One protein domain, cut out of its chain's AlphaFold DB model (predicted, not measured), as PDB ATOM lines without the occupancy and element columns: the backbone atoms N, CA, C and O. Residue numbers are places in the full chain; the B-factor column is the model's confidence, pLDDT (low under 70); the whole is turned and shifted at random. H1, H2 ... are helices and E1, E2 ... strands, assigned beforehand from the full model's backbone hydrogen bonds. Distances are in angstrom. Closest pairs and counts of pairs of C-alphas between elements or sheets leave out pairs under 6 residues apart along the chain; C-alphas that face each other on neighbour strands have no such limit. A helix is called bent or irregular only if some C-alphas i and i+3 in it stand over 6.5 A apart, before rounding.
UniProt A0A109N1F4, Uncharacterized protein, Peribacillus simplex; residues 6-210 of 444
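This is residues 6 to 210 of the 444 residues of an uncharacterized protein of Peribacillus simplex (UniProt A0A109N1F4). What is seen first? A twisted sheet of six strands has H1 and H2 over one face, and H6 packs on H2. Off the sheet, H3 and H4 meet the two ends of H5. What is it made of? The 205 printed residues include six named helices and six named strands, in the order E1 E2 E3 H1 E4 H2 E5 H3 H4 E6 H5 H6, of mixed class. The sheet is mixed, ordered E4 E1 E2 E5 E3 E6. How large is it? It is compact, with a radius of gyration of the C-alphas of 16.6 A, and spans 48 by 41 by 37 A.

How do the strands pair? E1, residues 6 to 13, and E2, residues 16 to 26, form an antiparallel hairpin, with N 7 and O 23 2.8 A apart; E4, residues 59 to 64, is antiparallel to E1, with N 10 and O 60 2.8 A apart. E5, residues 89 to 95, is antiparallel to E2, with N 24 and O 91 2.9 A apart, and parallel to E3, residues 32 to 38, with N 36 and O 92 2.8 A apart. E6, residues 138 to 141, is parallel to E3, with N 139 and O 35 2.8 A apart. Which helices are on the sheet? H1, residues 48 to 57, and H2, residues 68 to 81, are on the same face, two layers, at heights over the sheet of 7.9 A and 9.1 A. H2 touches H6, residues 190 to 208, the same way at a tilt of 35.3 degrees, only just steep; their closest C-alphas, of Ile 76 and Ala 197, are 5.4 A apart. Where are the others? H3, residues 104 to 116, touches residues 151 to 153 alone of H5, residues 151 to 167, about perpendicular at 86 degrees; the closest C-alphas, of Glu 112 and Asn 152, are 5.9 A apart. H4, residues 129 to 132, touches residues 163 to 167 alone of H5; the closest C-alphas, of Thr 129 and Ser 167, are 5.4 A apart. E5, H3, H4 and E6 form a split strand-helix-strand unit, two same-way strands with E3 between them, and its crossover is right-handed. Are the helix backbones whole? Every O i to N i+4 pair is within hydrogen-bond range in H1, H2, H3 and H5, and 13 of 15 in H6; H4 is too short for such a pair.

Where does the printed part begin? E1 starts at C-alpha 6, (63.090, 123.140, 83.576), and E2 is 30.3 A long. Where does it end? H6, 27.4 A long, ends at C-alpha 208, (70.205, 134.979, 104.551); it is only just irregular, with C-alphas 191 and 194 7.0 A apart.

How far does it reach? The two C-alphas farthest apart, of Asp 84 and Ser 117, are 51.3 A apart, and the printed part has no cut. Which links are long? Those from H3 to H4 and from H5 to H6 are long. Where is confidence low? The pLDDT is under 70 at residues 43 to 45, 83 to 84 and 102 to 105.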
ATOM      1  N   ALA A   6      64.408 123.159  82.962       94.38
ATOM      2  CA  ALA A   6      63.090 123.140  83.576       94.38
ATOM      3  C   ALA A   6      62.394 121.790  83.368       94.38
ATOM      4  O   ALA A   6      62.395 121.245  82.267       94.38
ATOM      5  N   TYR A   7      61.750 121.272  84.406       94.38
ATOM      6  CA  TYR A   7      60.931 120.065  84.381       94.38
ATOM      7  C   TYR A   7      59.523 120.386  84.880       94.38
ATOM      8  O   TYR A   7      59.350 121.233  85.759       94.38
ATOM      9  N   GLY A   8      58.515 119.681  84.368       93.94
ATOM     10  CA  GLY A   8      57.175 119.743  84.936       93.94
ATOM     11  C   GLY A   8      56.339 118.494  84.705       93.94
ATOM     12  O   GLY A   8      56.570 117.727  83.771       93.94
ATOM     13  N   SER A   9      55.343 118.340  85.571       94.19
ATOM     14  CA  SER A   9      54.335 117.283  85.556       94.19
ATOM     15  C   SER A   9      52.943 117.891  85.440       94.19
ATOM     16  O   SER A   9      52.642 118.895  86.088       94.19
ATOM     17  N   PHE A  10      52.098 117.284  84.612       93.88
ATOM     18  CA  PHE A  10      50.788 117.798  84.234       93.88
ATOM     19  C   PHE A  10      49.736 116.694  84.242       93.88
ATOM     20  O   PHE A  10      50.023 115.545  83.899       93.88
ATOM     21  N   VAL A  11      48.506 117.067  84.585       94.25
ATOM     22  CA  VAL A  11      47.310 116.218  84.520       94.25
ATOM     23  C   VAL A  11      46.206 116.981  83.797       94.25
ATOM     24  O   VAL A  11      46.006 118.167  84.057       94.25
ATOM     25  N   LYS A  12      45.480 116.310  82.902       92.69
ATOM     26  CA  LYS A  12      44.328 116.862  82.186       92.69
ATOM     27  C   LYS A  12      43.040 116.272  82.753       92.69
ATOM     28  O   LYS A  12      42.905 115.055  82.856       92.69
ATOM     29  N   ARG A  13      42.094 117.133  83.139       91.62
ATOM     30  CA  ARG A  13      40.745 116.740  83.588       91.62
ATOM     31  C   ARG A  13      39.711 117.529  82.789       91.62
ATOM     32  O   ARG A  13      39.555 118.734  82.990       91.62
ATOM     33  N   GLY A  14      39.022 116.848  81.876       88.44
ATOM     34  CA  GLY A  14      38.205 117.506  80.855       88.44
ATOM     35  C   GLY A  14      39.074 118.400  79.966       88.44
ATOM     36  O   GLY A  14      40.134 117.979  79.510       88.44
ATOM     37  N   GLU A  15      38.662 119.653  79.788       88.06
ATOM     38  CA  GLU A  15      39.403 120.650  78.998       88.06
ATOM     39  C   GLU A  15      40.525 121.351  79.781       88.06
ATOM     40  O   GLU A  15      41.294 122.125  79.216       88.06
ATOM     41  N   ASN A  16      40.642 121.087  81.086       90.50
ATOM     42  CA  ASN A  16      41.563 121.802  81.962       90.50
ATOM     43  C   ASN A  16      42.857 121.028  82.187       90.50
ATOM     44  O   ASN A  16      42.840 119.820  82.432       90.50
ATOM     45  N   ILE A  17      43.974 121.755  82.170       91.50
ATOM     46  CA  ILE A  17      45.314 121.227  82.427       91.50
ATOM     47  C   ILE A  17      45.823 121.790  83.752       91.50
ATOM     48  O   ILE A  17      45.764 122.997  83.994       91.50
ATOM     49  N   TYR A  18      46.361 120.915  84.594       92.50
ATOM     50  CA  TYR A  18      46.867 121.241  85.921       92.50
ATOM     51  C   TYR A  18      48.332 120.835  86.037       92.50
ATOM     52  O   TYR A  18      48.670 119.685  85.760       92.50
ATOM     53  N   ARG A  19      49.207 121.751  86.461       93.00
ATOM     54  CA  ARG A  19      50.629 121.468  86.705       93.00
ATOM     55  C   ARG A  19      50.838 120.981  88.136       93.00
ATOM     56  O   ARG A  19      50.799 121.773  89.069       93.00
ATOM     57  N   THR A  20      51.074 119.690  88.312       93.00
ATOM     58  CA  THR A  20      51.177 119.053  89.633       93.00
ATOM     59  C   THR A  20      52.564 119.153  90.259       93.00
ATOM     60  O   THR A  20      52.690 119.037  91.472       93.00
ATOM     61  N   SER A  21      53.608 119.377  89.459       94.19
ATOM     62  CA  SER A  21      54.970 119.612  89.948       94.19
ATOM     63  C   SER A  21      55.777 120.395  88.918       94.19
ATOM     64  O   SER A  21      55.543 120.259  87.713       94.19
ATOM     65  N   ALA A  22      56.721 121.214  89.378       95.94
ATOM     66  CA  ALA A  22      57.693 121.886  88.529       95.94
ATOM     67  C   ALA A  22      58.975 122.208  89.301       95.94
ATOM     68  O   ALA A  22      58.930 122.561  90.480       95.94
ATOM     69  N   PHE A  23      60.115 122.124  88.622       97.38
ATOM     70  CA  PHE A  23      61.400 122.572  89.153       97.38
ATOM     71  C   PHE A  23      62.354 122.971  88.026       97.38
ATOM     72  O   PHE A  23      62.183 122.564  86.878       97.38
ATOM     73  N   ILE A  24      63.376 123.748  88.367       96.88
ATOM     74  CA  ILE A  24      64.541 124.013  87.518       96.88
ATOM     75  C   ILE A  24      65.723 123.271  88.140       96.88
ATOM     76  O   ILE A  24      65.927 123.357  89.350       96.88
ATOM     77  N   GLN A  25      66.459 122.495  87.347       96.69
ATOM     78  CA  GLN A  25      67.568 121.673  87.826       96.69
ATOM     79  C   GLN A  25      68.906 122.178  87.285       96.69
ATOM     80  O   GLN A  25      69.051 122.360  86.077       96.69
ATOM     81  N   TRP A  26      69.877 122.318  88.188       94.81
ATOM     82  CA  TRP A  26      71.294 122.509  87.891       94.81
ATOM     83  C   TRP A  26      72.043 121.223  88.249       94.81
ATOM     84  O   TRP A  26      71.823 120.661  89.322       94.81
ATOM     85  N   GLY A  27      72.923 120.751  87.367       92.94
ATOM     86  CA  GLY A  27      73.667 119.506  87.587       92.94
ATOM     87  C   GLY A  27      72.764 118.282  87.808       92.94
ATOM     88  O   GLY A  27      71.640 118.215  87.303       92.94
ATOM     89  N   ASP A  28      73.265 117.312  88.575       93.44
ATOM     90  CA  ASP A  28      72.614 116.005  88.761       93.44
ATOM     91  C   ASP A  28      71.989 115.812  90.153       93.44
ATOM     92  O   ASP A  28      71.255 114.841  90.371       93.44
ATOM     93  N   SER A  29      72.241 116.730  91.096       94.81
ATOM     94  CA  SER A  29      71.658 116.644  92.437       94.81
ATOM     95  C   SER A  29      70.145 116.868  92.401       94.81
ATOM     96  O   SER A  29      69.614 117.699  91.660       94.81
ATOM     97  N   LYS A  30      69.438 116.107  93.238       96.25
ATOM     98  CA  LYS A  30      67.992 116.241  93.456       96.25
ATOM     99  C   LYS A  30      67.660 117.022  94.725       96.25
ATOM    100  O   LYS A  30      66.478 117.219  94.995       96.25
ATOM    101  N   GLU A  31      68.670 117.419  95.496       96.56
ATOM    102  CA  GLU A  31      68.486 118.212  96.707       96.56
ATOM    103  C   GLU A  31      67.887 119.572  96.368       96.56
ATOM    104  O   GLU A  31      68.157 120.142  95.306       96.56
ATOM    105  N   SER A  32      67.055 120.094  97.267       97.25
ATOM    106  CA  SER A  32      66.488 121.414  97.058       97.25
ATOM    107  C   SER A  32      67.516 122.499  97.353       97.25
ATOM    108  O   SER A  32      68.111 122.539  98.425       97.25
ATOM    109  N   ILE A  33      67.642 123.436  96.419       96.38
ATOM    110  CA  ILE A  33      68.414 124.675  96.580       96.38
ATOM    111  C   ILE A  33      67.496 125.886  96.810       96.38
ATOM    112  O   ILE A  33      67.892 127.025  96.614       96.38
ATOM    113  N   GLY A  34      66.239 125.643  97.180       97.50
ATOM    114  CA  GLY A  34      65.216 126.667  97.378       97.50
ATOM    115  C   GLY A  34      63.941 126.381  96.592       97.50
ATOM    116  O   GLY A  34      63.878 125.472  95.755       97.50
ATOM    117  N   ALA A  35      62.915 127.181  96.862       98.38
ATOM    118  CA  ALA A  35      61.653 127.126  96.142       98.38
ATOM    119  C   ALA A  35      61.055 128.518  95.901       98.38
ATOM    120  O   ALA A  35      61.476 129.507  96.501       98.38
ATOM    121  N   CYS A  36      60.034 128.605  95.051       98.38
ATOM    122  CA  CYS A  36      59.152 129.763  94.973       98.38
ATOM    123  C   CYS A  36      57.677 129.372  95.001       98.38
ATOM    124  O   CYS A  36      57.309 128.266  94.612       98.38
ATOM    125  N   ILE A  37      56.833 130.313  95.423       97.62
ATOM    126  CA  ILE A  37      55.378 130.208  95.309       97.62
ATOM    127  C   ILE A  37      54.896 131.348  94.412       97.62
ATOM    128  O   ILE A  37      54.961 132.529  94.769       97.62
ATOM    129  N   LEU A  38      54.426 130.980  93.222       95.56
ATOM    130  CA  LEU A  38      53.894 131.893  92.210       95.56
ATOM    131  C   LEU A  38      52.370 131.799  92.139       95.56
ATOM    132  O   LEU A  38      51.760 130.918  92.734       95.56
ATOM    133  N   GLN A  39      51.728 132.680  91.376       92.81
ATOM    134  CA  GLN A  39      50.269 132.682  91.255       92.81
ATOM    135  C   GLN A  39      49.758 131.393  90.592       92.81
ATOM    136  O   GLN A  39      49.041 130.609  91.207       92.81
ATOM    137  N   ASN A  40      50.164 131.160  89.342       88.94
ATOM    138  CA  ASN A  40      49.739 130.019  88.541       88.94
ATOM    139  C   ASN A  40      50.825 129.615  87.521       88.94
ATOM    140  O   ASN A  40      51.761 130.382  87.281       88.94
ATOM    141  N   PRO A  41      50.716 128.430  86.895       80.12
ATOM    142  CA  PRO A  41      51.649 127.951  85.871       80.12
ATOM    143  C   PRO A  41      51.774 128.796  84.599       80.12
ATOM    144  O   PRO A  41      52.637 128.503  83.771       80.12
ATOM    145  N   GLY A  42      50.926 129.814  84.424       81.31
ATOM    146  CA  GLY A  42      50.937 130.692  83.260       81.31
ATOM    147  C   GLY A  42      50.727 129.935  81.947       81.31
ATOM    148  O   GLY A  42      49.954 128.978  81.870       81.31
ATOM    149  N   SER A  43      51.440 130.374  80.908       67.38
ATOM    150  CA  SER A  43      51.382 129.849  79.538       67.38
ATOM    151  C   SER A  43      52.465 128.812  79.215       67.38
ATOM    152  O   SER A  43      52.802 128.655  78.040       67.38
ATOM    153  N   ALA A  44      53.030 128.129  80.222       69.19
ATOM    154  CA  ALA A  44      54.109 127.150  80.042       69.19
ATOM    155  C   ALA A  44      53.802 126.197  78.869       69.19
ATOM    156  O   ALA A  44      52.862 125.408  78.929       69.19
ATOM    157  N   LYS A  45      54.550 126.307  77.765       69.50
ATOM    158  CA  LYS A  45      54.243 125.557  76.543       69.50
ATOM    159  C   LYS A  45      54.720 124.121  76.697       69.50
ATOM    160  O   LYS A  45      55.916 123.873  76.819       69.50
ATOM    161  N   LEU A  46      53.775 123.188  76.658       75.69
ATOM    162  CA  LEU A  46      54.078 121.773  76.495       75.69
ATOM    163  C   LEU A  46      54.614 121.556  75.081       75.69
ATOM    164  O   LEU A  46      54.101 122.130  74.117       75.69
ATOM    165  N   ASP A  47      55.652 120.736  74.942       81.62
ATOM    166  CA  ASP A  47      56.073 120.305  73.615       81.62
ATOM    167  C   ASP A  47      54.997 119.402  72.976       81.62
ATOM    168  O   ASP A  47      54.038 118.961  73.624       81.62
ATOM    169  N   LYS A  48      55.134 119.118  71.675       84.06
ATOM    170  CA  LYS A  48      54.155 118.292  70.948       84.06
ATOM    171  C   LYS A  48      54.002 116.893  71.550       84.06
ATOM    172  O   LYS A  48      52.901 116.354  71.546       84.06
ATOM    173  N   LYS A  49      55.088 116.312  72.068       86.62
ATOM    174  CA  LYS A  49      55.106 114.948  72.600       86.62
ATOM    175  C   LYS A  49      54.376 114.874  73.941       86.62
ATOM    176  O   LYS A  49      53.553 113.986  74.134       86.62
ATOM    177  N   LEU A  50      54.642 115.818  74.840       84.94
ATOM    178  CA  LEU A  50      53.962 115.967  76.123       84.94
ATOM    179  C   LEU A  50      52.489 116.304  75.926       84.94
ATOM    180  O   LEU A  50      51.657 115.731  76.618       84.94
ATOM    181  N   THR A  51      52.163 117.167  74.960       86.19
ATOM    182  CA  THR A  51      50.767 117.476  74.611       86.19
ATOM    183  C   THR A  51      50.029 116.212  74.167       86.19
ATOM    184  O   THR A  51      48.987 115.883  74.721       86.19
ATOM    185  N   GLN A  52      50.614 115.439  73.246       88.94
ATOM    186  CA  GLN A  52      50.015 114.189  72.778       88.94
ATOM    187  C   GLN A  52      49.851 113.159  73.905       88.94
ATOM    188  O   GLN A  52      48.825 112.485  73.984       88.94
ATOM    189  N   LEU A  53      50.846 113.030  74.789       89.69
ATOM    190  CA  LEU A  53      50.764 112.132  75.940       89.69
ATOM    191  C   LEU A  53      49.664 112.574  76.914       89.69
ATOM    192  O   LEU A  53      48.892 111.752  77.396       89.69
ATOM    193  N   LEU A  54      49.555 113.877  77.157       89.44
ATOM    194  CA  LEU A  54      48.540 114.450  78.027       89.44
ATOM    195  C   LEU A  54      47.124 114.235  77.469       89.44
ATOM    196  O   LEU A  54      46.221 113.911  78.234       89.44
ATOM    197  N   ASP A  55      46.941 114.356  76.152       88.62
ATOM    198  CA  ASP A  55      45.656 114.122  75.484       88.62
ATOM    199  C   ASP A  55      45.252 112.641  75.444       88.62
ATOM    200  O   ASP A  55      44.064 112.329  75.443       88.62
ATOM    201  N   THR A  56      46.223 111.724  75.423       90.56
ATOM    202  CA  THR A  56      45.967 110.277  75.308       90.56
ATOM    203  C   THR A  56      45.883 109.566  76.656       90.56
ATOM    204  O   THR A  56      45.043 108.690  76.836       90.56
ATOM    205  N   VAL A  57      46.745 109.931  77.608       92.19
ATOM    206  CA  VAL A  57      46.893 109.263  78.914       92.19
ATOM    207  C   VAL A  57      46.269 110.088  80.045       92.19
ATOM    208  O   VAL A  57      46.047 109.579  81.141       92.19
ATOM    209  N   GLY A  58      45.987 111.373  79.817       92.31
ATOM    210  CA  GLY A  58      45.484 112.286  80.847       92.31
ATOM    211  C   GLY A  58      46.563 112.786  81.811       92.31
ATOM    212  O   GLY A  58      46.270 113.597  82.689       92.31
ATOM    213  N   SER A  59      47.818 112.355  81.658       94.00
ATOM    214  CA  SER A  59      48.959 112.868  82.421       94.00
ATOM    215  C   SER A  59      50.249 112.827  81.603       94.00
ATOM    216  O   SER A  59      50.425 111.970  80.738       94.00
ATOM    217  N   ALA A  60      51.154 113.769  81.864       93.81
ATOM    218  CA  ALA A  60      52.444 113.851  81.192       93.81
ATOM    219  C   ALA A  60      53.487 114.504  82.102       93.81
ATOM    220  O   ALA A  60      53.167 115.411  82.862       93.81
ATOM    221  N   SER A  61      54.743 114.060  82.033       93.88
ATOM    222  CA  SER A  61      55.857 114.713  82.733       93.88
ATOM    223  C   SER A  61      57.107 114.729  81.867       93.88
ATOM    224  O   SER A  61      57.380 113.761  81.156       93.88
ATOM    225  N   GLY A  62      57.880 115.809  81.927       92.44
ATOM    226  CA  GLY A  62      59.090 115.932  81.124       92.44
ATOM    227  C   GLY A  62      59.780 117.281  81.235       92.44
ATOM    228  O   GLY A  62      59.352 118.171  81.971       92.44
ATOM    229  N   TRP A  63      60.873 117.403  80.484       91.69
ATOM    230  CA  TRP A  63      61.627 118.644  80.346       91.69
ATOM    231  C   TRP A  63      60.833 119.666  79.529       91.69
ATOM    232  O   TRP A  63      60.178 119.318  78.548       91.69
ATOM    233  N   LEU A  64      60.896 120.924  79.948       88.94
ATOM    234  CA  LEU A  64      60.134 122.036  79.400       88.94
ATOM    235  C   LEU A  64      61.066 123.049  78.745       88.94
ATOM    236  O   LEU A  64      62.201 123.246  79.178       88.94
ATOM    237  N   ALA A  65      60.550 123.741  77.731       86.62
ATOM    238  CA  ALA A  65      61.180 124.960  77.256       86.62
ATOM    239  C   ALA A  65      61.000 126.064  78.307       86.62
ATOM    240  O   ALA A  65      59.892 126.280  78.803       86.62
ATOM    241  N   GLU A  66      62.078 126.777  78.621       84.94
ATOM    242  CA  GLU A  66      62.033 127.854  79.605       84.94
ATOM    243  C   GLU A  66      61.192 129.033  79.113       84.94
ATOM    244  O   GLU A  66      61.459 129.636  78.064       84.94
ATOM    245  N   ASP A  67      60.194 129.399  79.911       88.44
ATOM    246  CA  ASP A  67      59.428 130.623  79.719       88.44
ATOM    247  C   ASP A  67      60.157 131.844  80.333       88.44
ATOM    248  O   ASP A  67      61.172 131.698  81.026       88.44
ATOM    249  N   PRO A  68      59.684 133.081  80.087       91.38
ATOM    250  CA  PRO A  68      60.312 134.273  80.650       91.38
ATOM    251  C   PRO A  68      60.423 134.279  82.180       91.38
ATOM    252  O   PRO A  68      61.373 134.853  82.707       91.38
ATOM    253  N   THR A  69      59.483 133.651  82.888       92.88
ATOM    254  CA  THR A  69      59.514 133.549  84.350       92.88
ATOM    255  C   THR A  69      60.593 132.575  84.792       92.88
ATOM    256  O   THR A  69      61.357 132.905  85.691       92.88
ATOM    257  N   MET A  70      60.719 131.413  84.147       93.56
ATOM    258  CA  MET A  70      61.781 130.448  84.450       93.56
ATOM    259  C   MET A  70      63.167 131.050  84.212       93.56
ATOM    260  O   MET A  70      64.010 130.973  85.099       93.56
ATOM    261  N   LYS A  71      63.372 131.757  83.093       93.69
ATOM    262  CA  LYS A  71      64.633 132.475  82.816       93.69
ATOM    263  C   LYS A  71      64.955 133.523  83.876       93.69
ATOM    264  O   LYS A  71      66.100 133.683  84.288       93.69
ATOM    265  N   GLN A  72      63.932 134.235  84.336       95.69
ATOM    266  CA  GLN A  72      64.082 135.206  85.411       95.69
ATOM    267  C   GLN A  72      64.463 134.533  86.737       95.69
ATOM    268  O   GLN A  72      65.320 135.041  87.455       95.69
ATOM    269  N   LEU A  73      63.848 133.392  87.065       96.69
ATOM    270  CA  LEU A  73      64.185 132.613  88.259       96.69
ATOM    271  C   LEU A  73      65.614 132.066  88.187       96.69
ATOM    272  O   LEU A  73      66.317 132.139  89.189       96.69
ATOM    273  N   VAL A  74      66.063 131.605  87.013       95.25
ATOM    274  CA  VAL A  74      67.461 131.210  86.780       95.25
ATOM    275  C   VAL A  74      68.405 132.355  87.137       95.25
ATOM    276  O   VAL A  74      69.271 132.180  87.988       95.25
ATOM    277  N   SER A  75      68.167 133.554  86.592       95.00
ATOM    278  CA  SER A  75      68.993 134.734  86.880       95.00
ATOM    279  C   SER A  75      69.035 135.092  88.372       95.00
ATOM    280  O   SER A  75      70.080 135.503  88.876       95.00
ATOM    281  N   ILE A  76      67.922 134.926  89.093       96.69
ATOM    282  CA  ILE A  76      67.862 135.170  90.541       96.69
ATOM    283  C   ILE A  76      68.684 134.123  91.304       96.69
ATOM    284  O   ILE A  76      69.494 134.496  92.148       96.69
ATOM    285  N   VAL A  77      68.494 132.832  91.012       95.75
ATOM    286  CA  VAL A  77      69.194 131.727  91.693       95.75
ATOM    287  C   VAL A  77      70.702 131.808  91.449       95.75
ATOM    288  O   VAL A  77      71.482 131.733  92.396       95.75
ATOM    289  N   GLU A  78      71.126 132.051  90.211       94.00
ATOM    290  CA  GLU A  78      72.542 132.227  89.873       94.00
ATOM    291  C   GLU A  78      73.147 133.461  90.557       94.00
ATOM    292  O   GLU A  78      74.268 133.412  91.057       94.00
ATOM    293  N   GLY A  79      72.387 134.553  90.676       92.94
ATOM    294  CA  GLY A  79      72.816 135.736  91.423       92.94
ATOM    295  C   GLY A  79      72.894 135.542  92.945       92.94
ATOM    296  O   GLY A  79      73.647 136.257  93.611       92.94
ATOM    297  N   ILE A  80      72.136 134.588  93.498       92.50
ATOM    298  CA  ILE A  80      72.173 134.202  94.917       92.50
ATOM    299  C   ILE A  80      73.414 133.359  95.222       92.50
ATOM    300  O   ILE A  80      74.151 133.677  96.154       92.50
ATOM    301  N   TYR A  81      73.648 132.300  94.446       89.31
ATOM    302  CA  TYR A  81      74.735 131.349  94.704       89.31
ATOM    303  C   TYR A  81      76.089 131.795  94.134       89.31
ATOM    304  O   TYR A  81      77.130 131.295  94.566       89.31
ATOM    305  N   GLY A  82      76.080 132.787  93.240       75.69
ATOM    306  CA  GLY A  82      77.264 133.311  92.573       75.69
ATOM    307  C   GLY A  82      77.610 132.517  91.315       75.69
ATOM    308  O   GLY A  82      77.392 131.312  91.236       75.69
ATOM    309  N   VAL A  83      78.176 133.208  90.326       64.25
ATOM    310  CA  VAL A  83      78.509 132.629  89.012       64.25
ATOM    311  C   VAL A  83      79.763 131.741  89.079       64.25
ATOM    312  O   VAL A  83      79.934 130.842  88.259       64.25
ATOM    313  N   ASP A  84      80.617 131.949  90.087       64.19
ATOM    314  CA  ASP A  84      81.927 131.290  90.201       64.19
ATOM    315  C   ASP A  84      81.879 129.921  90.900       64.19
ATOM    316  O   ASP A  84      82.869 129.189  90.905       64.19
ATOM    317  N   LYS A  85      80.735 129.552  91.495       72.88
ATOM    318  CA  LYS A  85      80.545 128.252  92.150       72.88
ATOM    319  C   LYS A  85      79.580 127.390  91.336       72.88
ATOM    320  O   LYS A  85      78.482 127.846  91.025       72.88
ATOM    321  N   PRO A  86      79.935 126.135  91.009       84.38
ATOM    322  CA  PRO A  86      79.017 125.245  90.315       84.38
ATOM    323  C   PRO A  86      77.800 124.951  91.201       84.38
ATOM    324  O   PRO A  86      77.925 124.390  92.288       84.38
ATOM    325  N   ILE A  87      76.617 125.327  90.718       91.81
ATOM    326  CA  ILE A  87      75.335 125.041  91.367       91.81
ATOM    327  C   ILE A  87      74.929 123.602  91.021       91.81
ATOM    328  O   ILE A  87      75.025 123.187  89.865       91.81
ATOM    329  N   SER A  88      74.465 122.834  92.009       93.62
ATOM    330  CA  SER A  88      73.926 121.485  91.807       93.62
ATOM    331  C   SER A  88      72.718 121.273  92.717       93.62
ATOM    332  O   SER A  88      72.846 121.378  93.934       93.62
ATOM    333  N   GLY A  89      71.548 120.999  92.137       95.81
ATOM    334  CA  GLY A  89      70.294 120.807  92.865       95.81
ATOM    335  C   GLY A  89      69.065 121.305  92.107       95.81
ATOM    336  O   GLY A  89      69.118 121.621  90.914       95.81
ATOM    337  N   ARG A  90      67.929 121.367  92.807       97.94
ATOM    338  CA  ARG A  90      66.615 121.719  92.254       97.94
ATOM    339  C   ARG A  90      66.011 122.942  92.922       97.94
ATOM    340  O   ARG A  90      65.858 122.991  94.141       97.94
ATOM    341  N   PHE A  91      65.600 123.896  92.099       98.12
ATOM    342  CA  PHE A  91      64.764 125.010  92.512       98.12
ATOM    343  C   PHE A  91      63.296 124.685  92.233       98.12
ATOM    344  O   PHE A  91      62.900 124.558  91.073       98.12
ATOM    345  N   HIS A  92      62.498 124.507  93.283       98.25
ATOM    346  CA  HIS A  92      61.112 124.046  93.167       98.25
ATOM    347  C   HIS A  92      60.151 125.203  92.879       98.25
ATOM    348  O   HIS A  92      60.293 126.295  93.422       98.25
ATOM    349  N   ILE A  93      59.152 124.969  92.027       97.44
ATOM    350  CA  ILE A  93      58.152 125.974  91.654       97.44
ATOM    351  C   ILE A  93      56.775 125.485  92.090       97.44
ATOM    352  O   ILE A  93      56.185 124.604  91.462       97.44
ATOM    353  N   TYR A  94      56.243 126.122  93.125       97.38
ATOM    354  CA  TYR A  94      54.876 125.953  93.592       97.38
ATOM    355  C   TYR A  94      53.967 127.040  93.029       97.38
ATOM    356  O   TYR A  94      54.403 128.122  92.615       97.38
ATOM    357  N   ASN A  95      52.669 126.756  93.027       95.62
ATOM    358  CA  ASN A  95      51.654 127.695  92.592       95.62
ATOM    359  C   ASN A  95      50.521 127.778  93.610       95.62
ATOM    360  O   ASN A  95      50.086 126.746  94.113       95.62
ATOM    361  N   ILE A  96      49.996 128.988  93.842       95.06
ATOM    362  CA  ILE A  96      48.789 129.187  94.656       95.06
ATOM    363  C   ILE A  96      47.659 128.310  94.130       95.06
ATOM    364  O   ILE A  96      46.958 127.688  94.916       95.06
ATOM    365  N   PHE A  97      47.525 128.183  92.812       94.00
ATOM    366  CA  PHE A  97      46.673 127.183  92.183       94.00
ATOM    367  C   PHE A  97      47.354 126.605  90.940       94.00
ATOM    368  O   PHE A  97      48.068 127.297  90.214       94.00
ATOM    369  N   ASN A  98      47.144 125.318  90.686       93.00
ATOM    370  CA  ASN A  98      47.864 124.572  89.650       93.00
ATOM    371  C   ASN A  98      47.212 124.628  88.252       93.00
ATOM    372  O   ASN A  98      47.744 124.018  87.327       93.00
ATOM    373  N   LEU A  99      46.110 125.365  88.062       91.31
ATOM    374  CA  LEU A  99      45.449 125.521  86.759       91.31
ATOM    375  C   LEU A  99      46.335 126.287  85.763       91.31
ATOM    376  O   LEU A  99      46.675 127.459  85.961       91.31
ATOM    377  N   GLN A 100      46.664 125.638  84.650       87.25
ATOM    378  CA  GLN A 100      47.377 126.260  83.546       87.25
ATOM    379  C   GLN A 100      46.432 127.175  82.760       87.25
ATOM    380  O   GLN A 100      45.390 126.746  82.270       87.25
ATOM    381  N   SER A 101      46.803 128.447  82.630       77.75
ATOM    382  CA  SER A 101      46.049 129.426  81.848       77.75
ATOM    383  C   SER A 101      46.962 130.594  81.462       77.75
ATOM    384  O   SER A 101      47.733 131.069  82.306       77.75
ATOM    385  N   PRO A 102      46.906 131.070  80.203       60.50
ATOM    386  CA  PRO A 102      47.872 132.029  79.680       60.50
ATOM    387  C   PRO A 102      47.723 133.450  80.240       60.50
ATOM    388  O   PRO A 102      48.689 134.208  80.191       60.50
ATOM    389  N   THR A 103      46.555 133.826  80.767       63.88
ATOM    390  CA  THR A 103      46.300 135.171  81.310       63.88
ATOM    391  C   THR A 103      45.882 135.094  82.776       63.88
ATOM    392  O   THR A 103      44.949 134.379  83.127       63.88
ATOM    393  N   SER A 104      46.564 135.841  83.649       61.28
ATOM    394  CA  SER A 104      46.407 135.737  85.110       61.28
ATOM    395  C   SER A 104      45.022 136.135  85.630       61.28
ATOM    396  O   SER A 104      44.565 135.564  86.614       61.28
ATOM    397  N   VAL A 105      44.342 137.078  84.969       67.56
ATOM    398  CA  VAL A 105      42.970 137.503  85.319       67.56
ATOM    399  C   VAL A 105      41.982 136.393  84.991       67.56
ATOM    400  O   VAL A 105      41.335 135.858  85.886       67.56
ATOM    401  N   ASN A 106      41.974 135.947  83.733       78.94
ATOM    402  CA  ASN A 106      41.092 134.865  83.300       78.94
ATOM    403  C   ASN A 106      41.406 133.561  84.048       78.94
ATOM    404  O   ASN A 106      40.521 132.735  84.222       78.94
ATOM    405  N   ALA A 107      42.655 133.355  84.481       85.06
ATOM    406  CA  ALA A 107      43.042 132.208  85.293       85.06
ATOM    407  C   ALA A 107      42.355 132.208  86.665       85.06
ATOM    408  O   ALA A 107      41.889 131.152  87.087       85.06
ATOM    409  N   ILE A 108      42.276 133.360  87.342       90.19
ATOM    410  CA  ILE A 108      41.579 133.453  88.629       90.19
ATOM    411  C   ILE A 108      40.072 133.318  88.420       90.19
ATOM    412  O   ILE A 108      39.452 132.520  89.109       90.19
ATOM    413  N   ASP A 109      39.483 134.004  87.442       90.69
ATOM    414  CA  ASP A 109      38.037 133.890  87.200       90.69
ATOM    415  C   ASP A 109      37.640 132.450  86.823       90.69
ATOM    416  O   ASP A 109      36.612 131.931  87.262       90.69
ATOM    417  N   HIS A 110      38.485 131.753  86.057       91.31
ATOM    418  CA  HIS A 110      38.291 130.334  85.760       91.31
ATOM    419  C   HIS A 110      38.429 129.472  87.025       91.31
ATOM    420  O   HIS A 110      37.582 128.612  87.265       91.31
ATOM    421  N   LEU A 111      39.428 129.722  87.875       93.69
ATOM    422  CA  LEU A 111      39.553 129.054  89.172       93.69
ATOM    423  C   LEU A 111      38.298 129.252  90.036       93.69
ATOM    424  O   LEU A 111      37.760 128.274  90.549       93.69
ATOM    425  N   GLU A 112      37.806 130.485  90.165       94.50
ATOM    426  CA  GLU A 112      36.605 130.810  90.945       94.50
ATOM    427  C   GLU A 112      35.389 130.010  90.453       94.50
ATOM    428  O   GLU A 112      34.655 129.434  91.261       94.50
ATOM    429  N   ASN A 113      35.214 129.888  89.133       93.44
ATOM    430  CA  ASN A 113      34.150 129.079  88.533       93.44
ATOM    431  C   ASN A 113      34.323 127.575  88.800       93.44
ATOM    432  O   ASN A 113      33.343 126.871  89.062       93.44
ATOM    433  N   LEU A 114      35.552 127.056  88.745       94.75
ATOM    434  CA  LEU A 114      35.819 125.639  89.010       94.75
ATOM    435  C   LEU A 114      35.588 125.279  90.476       94.75
ATOM    436  O   LEU A 114      34.969 124.253  90.747       94.75
ATOM    437  N   VAL A 115      36.011 126.133  91.408       94.88
ATOM    438  CA  VAL A 115      35.758 125.921  92.839       94.88
ATOM    439  C   VAL A 115      34.264 126.017  93.132       94.88
ATOM    440  O   VAL A 115      33.701 125.124  93.760       94.88
ATOM    441  N   SER A 116      33.585 127.037  92.599       93.81
ATOM    442  CA  SER A 116      32.141 127.230  92.812       93.81
ATOM    443  C   SER A 116      31.288 126.100  92.224       93.81
ATOM    444  O   SER A 116      30.210 125.813  92.735       93.81
ATOM    445  N   SER A 117      31.768 125.439  91.167       94.44
ATOM    446  CA  SER A 117      31.111 124.267  90.571       94.44
ATOM    447  C   SER A 117      31.549 122.926  91.177       94.44
ATOM    448  O   SER A 117      31.112 121.883  90.695       94.44
ATOM    449  N   GLY A 118      32.410 122.928  92.203       93.62
ATOM    450  CA  GLY A 118      32.915 121.715  92.858       93.62
ATOM    451  C   GLY A 118      33.900 120.899  92.014       93.62
ATOM    452  O   GLY A 118      34.169 119.742  92.325       93.62
ATOM    453  N   LYS A 119      34.436 121.475  90.932       92.69
ATOM    454  CA  LYS A 119      35.397 120.829  90.019       92.69
ATOM    455  C   LYS A 119      36.859 121.032  90.427       92.69
ATOM    456  O   LYS A 119      37.740 120.462  89.785       92.69
ATOM    457  N   TYR A 120      37.109 121.852  91.445       94.50
ATOM    458  CA  TYR A 120      38.431 122.128  91.997       94.50
ATOM    459  C   TYR A 120      38.340 122.298  93.513       94.50
ATOM    460  O   TYR A 120      37.517 123.083  93.989       94.50
ATOM    461  N   ASP A 121      39.181 121.586  94.264       93.88
ATOM    462  CA  ASP A 121      39.244 121.734  95.721       93.88
ATOM    463  C   ASP A 121      40.196 122.872  96.110       93.88
ATOM    464  O   ASP A 121      41.294 123.013  95.577       93.88
ATOM    465  N   ASN A 122      39.805 123.692  97.084       91.62
ATOM    466  CA  ASN A 122      40.606 124.838  97.535       91.62
ATOM    467  C   ASN A 122      41.872 124.448  98.334       91.62
ATOM    468  O   ASN A 122      42.587 125.319  98.827       91.62
ATOM    469  N   SER A 123      42.137 123.157  98.508       93.75
ATOM    470  CA  SER A 123      43.363 122.603  99.087       93.75
ATOM    471  C   SER A 123      44.175 121.828  98.049       93.75
ATOM    472  O   SER A 123      45.259 121.358  98.370       93.75
ATOM    473  N   GLU A 124      43.685 121.697  96.809       93.06
ATOM    474  CA  GLU A 124      44.281 120.837  95.780       93.06
ATOM    475  C   GLU A 124      45.719 121.232  95.414       93.06
ATOM    476  O   GLU A 124      46.523 120.383  95.032       93.06
ATOM    477  N   SER A 125      46.056 122.517  95.522       93.56
ATOM    478  CA  SER A 125      47.401 123.027  95.246       93.56
ATOM    479  C   SER A 125      48.359 122.945  96.432       93.56
ATOM    480  O   SER A 125      49.557 123.143  96.237       93.56
ATOM    481  N   LEU A 126      47.859 122.699  97.646       95.06
ATOM    482  CA  LEU A 126      48.685 122.688  98.847       95.06
ATOM    483  C   LEU A 126      49.553 121.436  98.894       95.06
ATOM    484  O   LEU A 126      49.149 120.344  98.493       95.06
ATOM    485  N   VAL A 127      50.741 121.605  99.458       95.56
ATOM    486  CA  VAL A 127      51.664 120.510  99.750       95.56
ATOM    487  C   VAL A 127      51.669 120.194 101.238       95.56
ATOM    488  O   VAL A 127      51.106 120.921 102.057       95.56
ATOM    489  N   LYS A 128      52.315 119.089 101.607       95.62
ATOM    490  CA  LYS A 128      52.501 118.741 103.017       95.62
ATOM    491  C   LYS A 128      53.513 119.687 103.659       95.62
ATOM    492  O   LYS A 128      54.510 120.046 103.038       95.62
ATOM    493  N   THR A 129      53.319 120.012 104.934       95.00
ATOM    494  CA  THR A 129      54.246 120.864 105.700       95.00
ATOM    495  C   THR A 129      55.676 120.320 105.688       95.00
ATOM    496  O   THR A 129      56.624 121.090 105.559       95.00
ATOM    497  N   ASP A 130      55.838 118.997 105.767       94.50
ATOM    498  CA  ASP A 130      57.156 118.356 105.736       94.50
ATOM    499  C   ASP A 130      57.847 118.468 104.377       94.50
ATOM    500  O   ASP A 130      59.070 118.481 104.335       94.50
ATOM    501  N   GLU A 131      57.093 118.613 103.281       95.31
ATOM    502  CA  GLU A 131      57.676 118.901 101.969       95.31
ATOM    503  C   GLU A 131      58.293 120.303 101.955       95.31
ATOM    504  O   GLU A 131      59.442 120.451 101.548       95.31
ATOM    505  N   LEU A 132      57.586 121.315 102.480       95.31
ATOM    506  CA  LEU A 132      58.128 122.676 102.529       95.31
ATOM    507  C   LEU A 132      59.405 122.761 103.364       95.31
ATOM    508  O   LEU A 132      60.336 123.465 102.975       95.31
ATOM    509  N   LYS A 133      59.472 122.024 104.479       93.94
ATOM    510  CA  LYS A 133      60.642 121.983 105.371       93.94
ATOM    511  C   LYS A 133      61.917 121.465 104.702       93.94
ATOM    512  O   LYS A 133      62.997 121.690 105.235       93.94
ATOM    513  N   LEU A 134      61.811 120.789 103.555       94.44
ATOM    514  CA  LEU A 134      62.975 120.349 102.781       94.44
ATOM    515  C   LEU A 134      63.671 121.505 102.053       94.44
ATOM    516  O   LEU A 134      64.781 121.326 101.555       94.44
ATOM    517  N   HIS A 135      63.032 122.672 101.951       96.50
ATOM    518  CA  HIS A 135      63.602 123.821 101.263       96.50
ATOM    519  C   HIS A 135      64.401 124.705 102.224       96.50
ATOM    520  O   HIS A 135      63.895 125.059 103.290       96.50
ATOM    521  N   PRO A 136      65.605 125.158 101.829       93.75
ATOM    522  CA  PRO A 136      66.381 126.092 102.642       93.75
ATOM    523  C   PRO A 136      65.707 127.468 102.766       93.75
ATOM    524  O   PRO A 136      65.945 128.184 103.734       93.75
ATOM    525  N   TRP A 137      64.881 127.850 101.787       97.19
ATOM    526  CA  TRP A 137      64.145 129.113 101.748       97.19
ATOM    527  C   TRP A 137      63.062 129.091 100.661       97.19
ATOM    528  O   TRP A 137      63.114 128.280  99.729       97.19
ATOM    529  N   ILE A 138      62.103 130.021 100.747       98.12
ATOM    530  CA  ILE A 138      61.033 130.195  99.750       98.12
ATOM    531  C   ILE A 138      60.946 131.655  99.269       98.12
ATOM    532  O   ILE A 138      60.817 132.591 100.059       98.12
ATOM    533  N   LEU A 139      60.961 131.854  97.948       98.44
ATOM    534  CA  LEU A 139      60.652 133.123  97.287       98.44
ATOM    535  C   LEU A 139      59.135 133.269  97.075       98.44
ATOM    536  O   LEU A 139      58.519 132.500  96.335       98.44
ATOM    537  N   LEU A 140      58.530 134.294  97.668       97.88
ATOM    538  CA  LEU A 140      57.114 134.622  97.499       97.88
ATOM    539  C   LEU A 140      56.933 135.607  96.341       97.88
ATOM    540  O   LEU A 140      57.573 136.659  96.299       97.88
ATOM    541  N   GLY A 141      56.063 135.260  95.387       96.06
ATOM    542  CA  GLY A 141      55.946 135.980  94.117       96.06
ATOM    543  C   GLY A 141      54.591 135.841  93.426       96.06
ATOM    544  O   GLY A 141      54.517 135.839  92.200       96.06
ATOM    545  N   TRP A 142      53.509 135.688  94.187       92.88
ATOM    546  CA  TRP A 142      52.168 135.381  93.670       92.88
ATOM    547  C   TRP A 142      51.355 136.587  93.163       92.88
ATOM    548  O   TRP A 142      50.171 136.452  92.866       92.88
ATOM    549  N   GLY A 143      51.964 137.767  93.051       90.00
ATOM    550  CA  GLY A 143      51.320 138.972  92.530       90.00
ATOM    551  C   GLY A 143      50.523 139.766  93.571       90.00
ATOM    552  O   GLY A 143      50.159 139.270  94.637       90.00
ATOM    553  N   VAL A 144      50.261 141.034  93.238       89.00
ATOM    554  CA  VAL A 144      49.645 142.038  94.135       89.00
ATOM    555  C   VAL A 144      48.236 142.455  93.710       89.00
ATOM    556  O   VAL A 144      47.620 143.309  94.339       89.00
ATOM    557  N   ARG A 145      47.723 141.904  92.602       85.88
ATOM    558  CA  ARG A 145      46.375 142.230  92.128       85.88
ATOM    559  C   ARG A 145      45.352 141.557  93.036       85.88
ATOM    560  O   ARG A 145      45.478 140.370  93.333       85.88
ATOM    561  N   GLN A 146      44.331 142.312  93.417       81.88
ATOM    562  CA  GLN A 146      43.195 141.825  94.183       81.88
ATOM    563  C   GLN A 146      41.900 142.367  93.580       81.88
ATOM    564  O   GLN A 146      41.858 143.516  93.140       81.88
ATOM    565  N   GLU A 147      40.848 141.553  93.594       86.12
ATOM    566  CA  GLU A 147      39.497 141.951  93.207       86.12
ATOM    567  C   GLU A 147      38.486 141.395  94.211       86.12
ATOM    568  O   GLU A 147      38.647 140.290  94.735       86.12
ATOM    569  N   ASN A 148      37.416 142.150  94.478       84.50
ATOM    570  CA  ASN A 148      36.418 141.785  95.491       84.50
ATOM    571  C   ASN A 148      35.731 140.436  95.201       84.50
ATOM    572  O   ASN A 148      35.341 139.731  96.136       84.50
ATOM    573  N   GLY A 149      35.608 140.072  93.919       87.19
ATOM    574  CA  GLY A 149      35.007 138.815  93.467       87.19
ATOM    575  C   GLY A 149      35.852 137.569  93.741       87.19
ATOM    576  O   GLY A 149      35.305 136.472  93.784       87.19
ATOM    577  N   TRP A 150      37.155 137.717  93.993       92.12
ATOM    578  CA  TRP A 150      38.091 136.600  94.138       92.12
ATOM    579  C   TRP A 150      38.090 136.035  95.562       92.12
ATOM    580  O   TRP A 150      39.003 136.272  96.362       92.12
ATOM    581  N   LYS A 151      36.998 135.367  95.940       94.00
ATOM    582  CA  LYS A 151      36.818 134.807  97.289       94.00
ATOM    583  C   LYS A 151      37.614 133.518  97.475       94.00
ATOM    584  O   LYS A 151      38.325 133.394  98.470       94.00
ATOM    585  N   ASN A 152      37.532 132.583  96.528       94.50
ATOM    586  CA  ASN A 152      38.216 131.296  96.648       94.50
ATOM    587  C   ASN A 152      39.729 131.456  96.505       94.50
ATOM    588  O   ASN A 152      40.479 130.843  97.257       94.50
ATOM    589  N   TYR A 153      40.188 132.332  95.613       93.00
ATOM    590  CA  TYR A 153      41.608 132.650  95.482       93.00
ATOM    591  C   TYR A 153      42.202 133.199  96.787       93.00
ATOM    592  O   TYR A 153      43.273 132.757  97.206       93.00
ATOM    593  N   ARG A 154      41.493 134.115  97.468       92.81
ATOM    594  CA  ARG A 154      41.908 134.623  98.787       92.81
ATOM    595  C   ARG A 154      41.992 133.507  99.823       92.81
ATOM    596  O   ARG A 154      43.008 133.404 100.499       92.81
ATOM    597  N   LEU A 155      40.992 132.629  99.876       94.75
ATOM    598  CA  LEU A 155      40.984 131.497 100.803       94.75
ATOM    599  C   LEU A 155      42.158 130.530 100.560       94.75
ATOM    600  O   LEU A 155      42.824 130.111 101.502       94.75
ATOM    601  N   ILE A 156      42.448 130.186  99.302       95.31
ATOM    602  CA  ILE A 156      43.582 129.312  98.955       95.31
ATOM    603  C   ILE A 156      44.905 129.969  99.371       95.31
ATOM    604  O   ILE A 156      45.801 129.318  99.907       95.31
ATOM    605  N   LYS A 157      45.022 131.281  99.163       93.94
ATOM    606  CA  LYS A 157      46.196 132.050  99.564       93.94
ATOM    607  C   LYS A 157      46.376 132.102 101.082       93.94
ATOM    608  O   LYS A 157      47.492 131.914 101.554       93.94
ATOM    609  N   GLU A 158      45.303 132.293 101.847       94.56
ATOM    610  CA  GLU A 158      45.326 132.211 103.316       94.56
ATOM    611  C   GLU A 158      45.807 130.837 103.795       94.56
ATOM    612  O   GLU A 158      46.647 130.754 104.691       94.56
ATOM    613  N   LYS A 159      45.360 129.753 103.149       96.75
ATOM    614  CA  LYS A 159      45.861 128.404 103.448       96.75
ATOM    615  C   LYS A 159      47.360 128.266 103.178       96.75
ATOM    616  O   LYS A 159      48.068 127.707 104.011       96.75
ATOM    617  N   TRP A 160      47.860 128.816 102.069       96.75
ATOM    618  CA  TRP A 160      49.301 128.871 101.796       96.75
ATOM    619  C   TRP A 160      50.063 129.677 102.854       96.75
ATOM    620  O   TRP A 160      51.104 129.221 103.320       96.75
ATOM    621  N   HIS A 161      49.549 130.833 103.281       94.50
ATOM    622  CA  HIS A 161      50.161 131.617 104.358       94.50
ATOM    623  C   HIS A 161      50.252 130.830 105.670       94.50
ATOM    624  O   HIS A 161      51.302 130.849 106.315       94.50
ATOM    625  N   ASN A 162      49.183 130.126 106.055       95.62
ATOM    626  CA  ASN A 162      49.178 129.294 107.259       95.62
ATOM    627  C   ASN A 162      50.192 128.152 107.143       95.62
ATOM    628  O   ASN A 162      51.010 127.977 108.040       95.62
ATOM    629  N   LEU A 163      50.219 127.459 106.002       96.56
ATOM    630  CA  LEU A 163      51.172 126.383 105.734       96.56
ATOM    631  C   LEU A 163      52.632 126.867 105.825       96.56
ATOM    632  O   LEU A 163      53.469 126.220 106.456       96.56
ATOM    633  N   ILE A 164      52.941 128.030 105.241       94.88
ATOM    634  CA  ILE A 164      54.269 128.656 105.326       94.88
ATOM    635  C   ILE A 164      54.619 128.962 106.787       94.88
ATOM    636  O   ILE A 164      55.692 128.576 107.252       94.88
ATOM    637  N   ARG A 165      53.707 129.605 107.526       92.69
ATOM    638  CA  ARG A 165      53.900 129.954 108.941       92.69
ATOM    639  C   ARG A 165      54.170 128.718 109.801       92.69
ATOM    640  O   ARG A 165      55.099 128.726 110.602       92.69
ATOM    641  N   GLU A 166      53.399 127.652 109.605       94.62
ATOM    642  CA  GLU A 166      53.546 126.383 110.327       94.62
ATOM    643  C   GLU A 166      54.846 125.651 109.981       94.62
ATOM    644  O   GLU A 166      55.476 125.055 110.856       94.62
ATOM    645  N   SER A 167      55.279 125.709 108.718       95.12
ATOM    646  CA  SER A 167      56.529 125.077 108.281       95.12
ATOM    647  C   SER A 167      57.779 125.725 108.881       95.12
ATOM    648  O   SER A 167      58.811 125.062 108.966       95.12
ATOM    649  N   LYS A 168      57.689 126.999 109.297       91.44
ATOM    650  CA  LYS A 168      58.812 127.841 109.753       91.44
ATOM    651  C   LYS A 168      59.945 127.981 108.728       91.44
ATOM    652  O   LYS A 168      61.050 128.388 109.080       91.44
ATOM    653  N   VAL A 169      59.681 127.669 107.460       91.50
ATOM    654  CA  VAL A 169      60.660 127.823 106.384       91.50
ATOM    655  C   VAL A 169      60.840 129.310 106.106       91.50
ATOM    656  O   VAL A 169      59.853 130.036 105.927       91.50
ATOM    657  N   PRO A 170      62.080 129.810 106.065       92.81
ATOM    658  CA  PRO A 170      62.298 131.233 105.922       92.81
ATOM    659  C   PRO A 170      61.933 131.699 104.508       92.81
ATOM    660  O   PRO A 170      62.307 131.102 103.498       92.81
ATOM    661  N   CYS A 171      61.191 132.802 104.438       95.81
ATOM    662  CA  CYS A 171      60.655 133.333 103.186       95.81
ATOM    663  C   CYS A 171      61.171 134.739 102.880       95.81
ATOM    664  O   CYS A 171      61.398 135.535 103.795       95.81
ATOM    665  N   PHE A 172      61.284 135.085 101.600       95.81
ATOM    666  CA  PHE A 172      61.568 136.449 101.147       95.81
ATOM    667  C   PHE A 172      60.810 136.777  99.859       95.81
ATOM    668  O   PHE A 172      60.280 135.899  99.187       95.81
ATOM    669  N   GLY A 173      60.746 138.059  99.514       96.38
ATOM    670  CA  GLY A 173      60.108 138.538  98.294       96.38
ATOM    671  C   GLY A 173      59.890 140.045  98.352       96.38
ATOM    672  O   GLY A 173      59.936 140.649  99.427       96.38
ATOM    673  N   LYS A 174      59.634 140.671  97.200       95.69
ATOM    674  CA  LYS A 174      59.328 142.105  97.146       95.69
ATOM    675  C   LYS A 174      57.889 142.335  97.610       95.69
ATOM    676  O   LYS A 174      56.955 142.175  96.825       95.69
ATOM    677  N   LYS A 175      57.722 142.682  98.886       94.75
ATOM    678  CA  LYS A 175      56.414 142.935  99.502       94.75
ATOM    679  C   LYS A 175      55.762 144.202  98.934       94.75
ATOM    680  O   LYS A 175      56.442 145.184  98.633       94.75
ATOM    681  N   HIS A 176      54.444 144.182  98.783       93.31
ATOM    682  CA  HIS A 176      53.656 145.359  98.450       93.31
ATOM    683  C   HIS A 176      53.600 146.317  99.648       93.31
ATOM    684  O   HIS A 176      53.436 145.900 100.788       93.31
ATOM    685  N   HIS A 177      53.703 147.622  99.403       88.81
ATOM    686  CA  HIS A 177      53.772 148.628 100.471       88.81
ATOM    687  C   HIS A 177      52.478 148.765 101.302       88.81
ATOM    688  O   HIS A 177      52.524 149.313 102.396       88.81
ATOM    689  N   LYS A 178      51.331 148.289 100.794       88.50
ATOM    690  CA  LYS A 178      50.007 148.399 101.450       88.50
ATOM    691  C   LYS A 178      49.331 147.068 101.774       88.50
ATOM    692  O   LYS A 178      48.289 147.074 102.416       88.50
ATOM    693  N   SER A 179      49.847 145.947 101.278       87.25
ATOM    694  CA  SER A 179      49.207 144.638 101.459       87.25
ATOM    695  C   SER A 179      50.243 143.577 101.799       87.25
ATOM    696  O   SER A 179      51.435 143.762 101.558       87.25
ATOM    697  N   ASP A 180      49.794 142.437 102.326       86.50
ATOM    698  CA  ASP A 180      50.656 141.281 102.609       86.50
ATOM    699  C   ASP A 180      51.006 140.467 101.344       86.50
ATOM    700  O   ASP A 180      51.289 139.272 101.381       86.50
ATOM    701  N   ASP A 181      50.965 141.128 100.185       92.56
ATOM    702  CA  ASP A 181      51.222 140.526  98.885       92.56
ATOM    703  C   ASP A 181      52.659 140.731  98.431       92.56
ATOM    704  O   ASP A 181      53.368 141.620  98.899       92.56
ATOM    705  N   TYR A 182      53.062 139.949  97.431       95.69
ATOM    706  CA  TYR A 182      54.406 139.987  96.877       95.69
ATOM    707  C   TYR A 182      54.349 140.182  95.366       95.69
ATOM    708  O   TYR A 182      53.585 139.511  94.667       95.69
ATOM    709  N   TYR A 183      55.157 141.103  94.845       95.56
ATOM    710  CA  TYR A 183      55.272 141.310  93.405       95.56
ATOM    711  C   TYR A 183      55.810 140.054  92.715       95.56
ATOM    712  O   TYR A 183      56.666 139.347  93.244       95.56
ATOM    713  N   HIS A 184      55.318 139.794  91.505       94.81
ATOM    714  CA  HIS A 184      55.800 138.679  90.698       94.81
ATOM    715  C   HIS A 184      57.283 138.886  90.324       94.81
ATOM    716  O   HIS A 184      57.638 139.988  89.892       94.81
ATOM    717  N   PRO A 185      58.148 137.855  90.427       95.81
ATOM    718  CA  PRO A 185      59.590 137.994  90.198       95.81
ATOM    719  C   PRO A 185      59.944 138.344  88.752       95.81
ATOM    720  O   PRO A 185      61.009 138.898  88.493       95.81
ATOM    721  N   CYS A 186      59.041 138.056  87.812       94.62
ATOM    722  CA  CYS A 186      59.144 138.446  86.409       94.62
ATOM    723  C   CYS A 186      58.074 139.498  86.063       94.62
ATOM    724  O   CYS A 186      56.941 139.119  85.748       94.62
ATOM    725  N   PRO A 187      58.397 140.804  86.116       91.44
ATOM    726  CA  PRO A 187      57.513 141.865  85.650       91.44
ATOM    727  C   PRO A 187      57.097 141.692  84.182       91.44
ATOM    728  O   PRO A 187      57.870 141.204  83.346       91.44
ATOM    729  N   LEU A 188      55.881 142.148  83.859       87.69
ATOM    730  CA  LEU A 188      55.357 142.140  82.488       87.69
ATOM    731  C   LEU A 188      56.235 142.982  81.550       87.69
ATOM    732  O   LEU A 188      56.576 142.530  80.458       87.69
ATOM    733  N   ILE A 189      56.656 144.162  82.016       89.94
ATOM    734  CA  ILE A 189      57.583 145.046  81.307       89.94
ATOM    735  C   ILE A 189      58.987 144.435  81.373       89.94
ATOM    736  O   ILE A 189      59.597 144.371  82.442       89.94
ATOM    737  N   SER A 190      59.502 143.981  80.229       90.44
ATOM    738  CA  SER A 190      60.773 143.251  80.142       90.44
ATOM    739  C   SER A 190      61.982 144.057  80.614       90.44
ATOM    740  O   SER A 190      62.859 143.485  81.256       90.44
ATOM    741  N   SER A 191      62.008 145.371  80.378       92.25
ATOM    742  CA  SER A 191      63.096 146.254  80.821       92.25
ATOM    743  C   SER A 191      63.228 146.350  82.345       92.25
ATOM    744  O   SER A 191      64.315 146.627  82.840       92.25
ATOM    745  N   ASN A 192      62.169 146.051  83.106       93.44
ATOM    746  CA  ASN A 192      62.197 146.082  84.574       93.44
ATOM    747  C   ASN A 192      62.698 144.768  85.195       93.44
ATOM    748  O   ASN A 192      62.925 144.701  86.403       93.44
ATOM    749  N   ARG A 193      62.853 143.707  84.395       95.00
ATOM    750  CA  ARG A 193      63.225 142.372  84.885       95.00
ATOM    751  C   ARG A 193      64.629 142.317  85.506       95.00
ATOM    752  O   ARG A 193      64.729 141.778  86.607       95.00
ATOM    753  N   PRO A 194      65.688 142.911  84.917       95.69
ATOM    754  CA  PRO A 194      67.011 142.915  85.549       95.69
ATOM    755  C   PRO A 194      67.013 143.624  86.909       95.69
ATOM    756  O   PRO A 194      67.601 143.133  87.870       95.69
ATOM    757  N   MET A 195      66.294 144.747  87.015       95.25
ATOM    758  CA  MET A 195      66.159 145.482  88.274       95.25
ATOM    759  C   MET A 195      65.431 144.648  89.333       95.25
ATOM    760  O   MET A 195      65.920 144.542  90.453       95.25
ATOM    761  N   MET A 196      64.324 143.988  88.971       96.38
ATOM    762  CA  MET A 196      63.610 143.084  89.882       96.38
ATOM    763  C   MET A 196      64.497 141.920  90.354       96.38
ATOM    764  O   MET A 196      64.484 141.594  91.537       96.38
ATOM    765  N   ALA A 197      65.287 141.307  89.463       96.38
ATOM    766  CA  ALA A 197      66.228 140.255  89.860       96.38
ATOM    767  C   ALA A 197      67.228 140.778  90.899       96.38
ATOM    768  O   ALA A 197      67.389 140.174  91.957       96.38
ATOM    769  N   LYS A 198      67.846 141.937  90.632       94.69
ATOM    770  CA  LYS A 198      68.813 142.569  91.541       94.69
ATOM    771  C   LYS A 198      68.204 142.884  92.910       94.69
ATOM    772  O   LYS A 198      68.832 142.611  93.931       94.69
ATOM    773  N   GLU A 199      66.991 143.430  92.943       94.50
ATOM    774  CA  GLU A 199      66.266 143.700  94.188       94.50
ATOM    775  C   GLU A 199      66.005 142.410  94.980       94.50
ATOM    776  O   GLU A 199      66.275 142.366  96.177       94.50
ATOM    777  N   LEU A 200      65.534 141.341  94.330       96.62
ATOM    778  CA  LEU A 200      65.270 140.059  94.991       96.62
ATOM    779  C   LEU A 200      66.551 139.400  95.517       96.62
ATOM    780  O   LEU A 200      66.556 138.915  96.645       96.62
ATOM    781  N   ILE A 201      67.648 139.438  94.755       94.25
ATOM    782  CA  ILE A 201      68.968 138.972  95.212       94.25
ATOM    783  C   ILE A 201      69.429 139.785  96.430       94.25
ATOM    784  O   ILE A 201      69.969 139.227  97.382       94.25
ATOM    785  N   THR A 202      69.194 141.099  96.432       88.69
ATOM    786  CA  THR A 202      69.545 141.974  97.561       88.69
ATOM    787  C   THR A 202      68.731 141.619  98.806       88.69
ATOM    788  O   THR A 202      69.307 141.444  99.877       88.69
ATOM    789  N   LEU A 203      67.416 141.421  98.663       91.75
ATOM    790  CA  LEU A 203      66.540 140.970  99.752       91.75
ATOM    791  C   LEU A 203      66.946 139.590 100.287       91.75
ATOM    792  O   LEU A 203      66.890 139.364 101.494       91.75
ATOM    793  N   TYR A 204      67.377 138.678  99.410       92.25
ATOM    794  CA  TYR A 204      67.935 137.396  99.830       92.25
ATOM    795  C   TYR A 204      69.189 137.607 100.680       92.25
ATOM    796  O   TYR A 204      69.248 137.146 101.816       92.25
ATOM    797  N   LYS A 205      70.179 138.348 100.170       86.19
ATOM    798  CA  LYS A 205      71.449 138.572 100.876       86.19
ATOM    799  C   LYS A 205      71.237 139.242 102.233       86.19
ATOM    800  O   LYS A 205      71.849 138.837 103.209       86.19
ATOM    801  N   GLN A 206      70.315 140.194 102.316       81.00
ATOM    802  CA  GLN A 206      69.925 140.825 103.578       81.00
ATOM    803  C   GLN A 206      69.413 139.844 104.615       81.00
ATOM    804  O   GLN A 206      69.726 139.971 105.791       81.00
ATOM    805  N   LYS A 207      68.586 138.898 104.177       84.38
ATOM    806  CA  LYS A 207      67.911 137.981 105.084       84.38
ATOM    807  C   LYS A 207      68.765 136.769 105.435       84.38
ATOM    808  O   LYS A 207      68.692 136.276 106.553       84.38
ATOM    809  N   PHE A 208      69.546 136.281 104.478       84.44
ATOM    810  CA  PHE A 208      70.205 134.979 104.551       84.44
ATOM    811  C   PHE A 208      71.729 135.056 104.581       84.44
ATOM    812  O   PHE A 208      72.367 134.100 105.005       84.44
ATOM    813  N   CYS A 209      72.327 136.172 104.160       84.44
ATOM    814  CA  CYS A 209      73.775 136.390 104.215       84.44
ATOM    815  C   CYS A 209      74.146 137.337 105.363       84.44
ATOM    816  O   CYS A 209      75.011 138.196 105.207       84.44
ATOM    817  N   ILE A 210      73.473 137.181 106.505       87.44
ATOM    818  CA  ILE A 210      73.851 137.849 107.746       87.44
ATOM    819  C   ILE A 210      75.078 137.130 108.297       87.44
ATOM    820  O   ILE A 210      75.006 135.951 108.646       87.44
TER     821      ILE A 210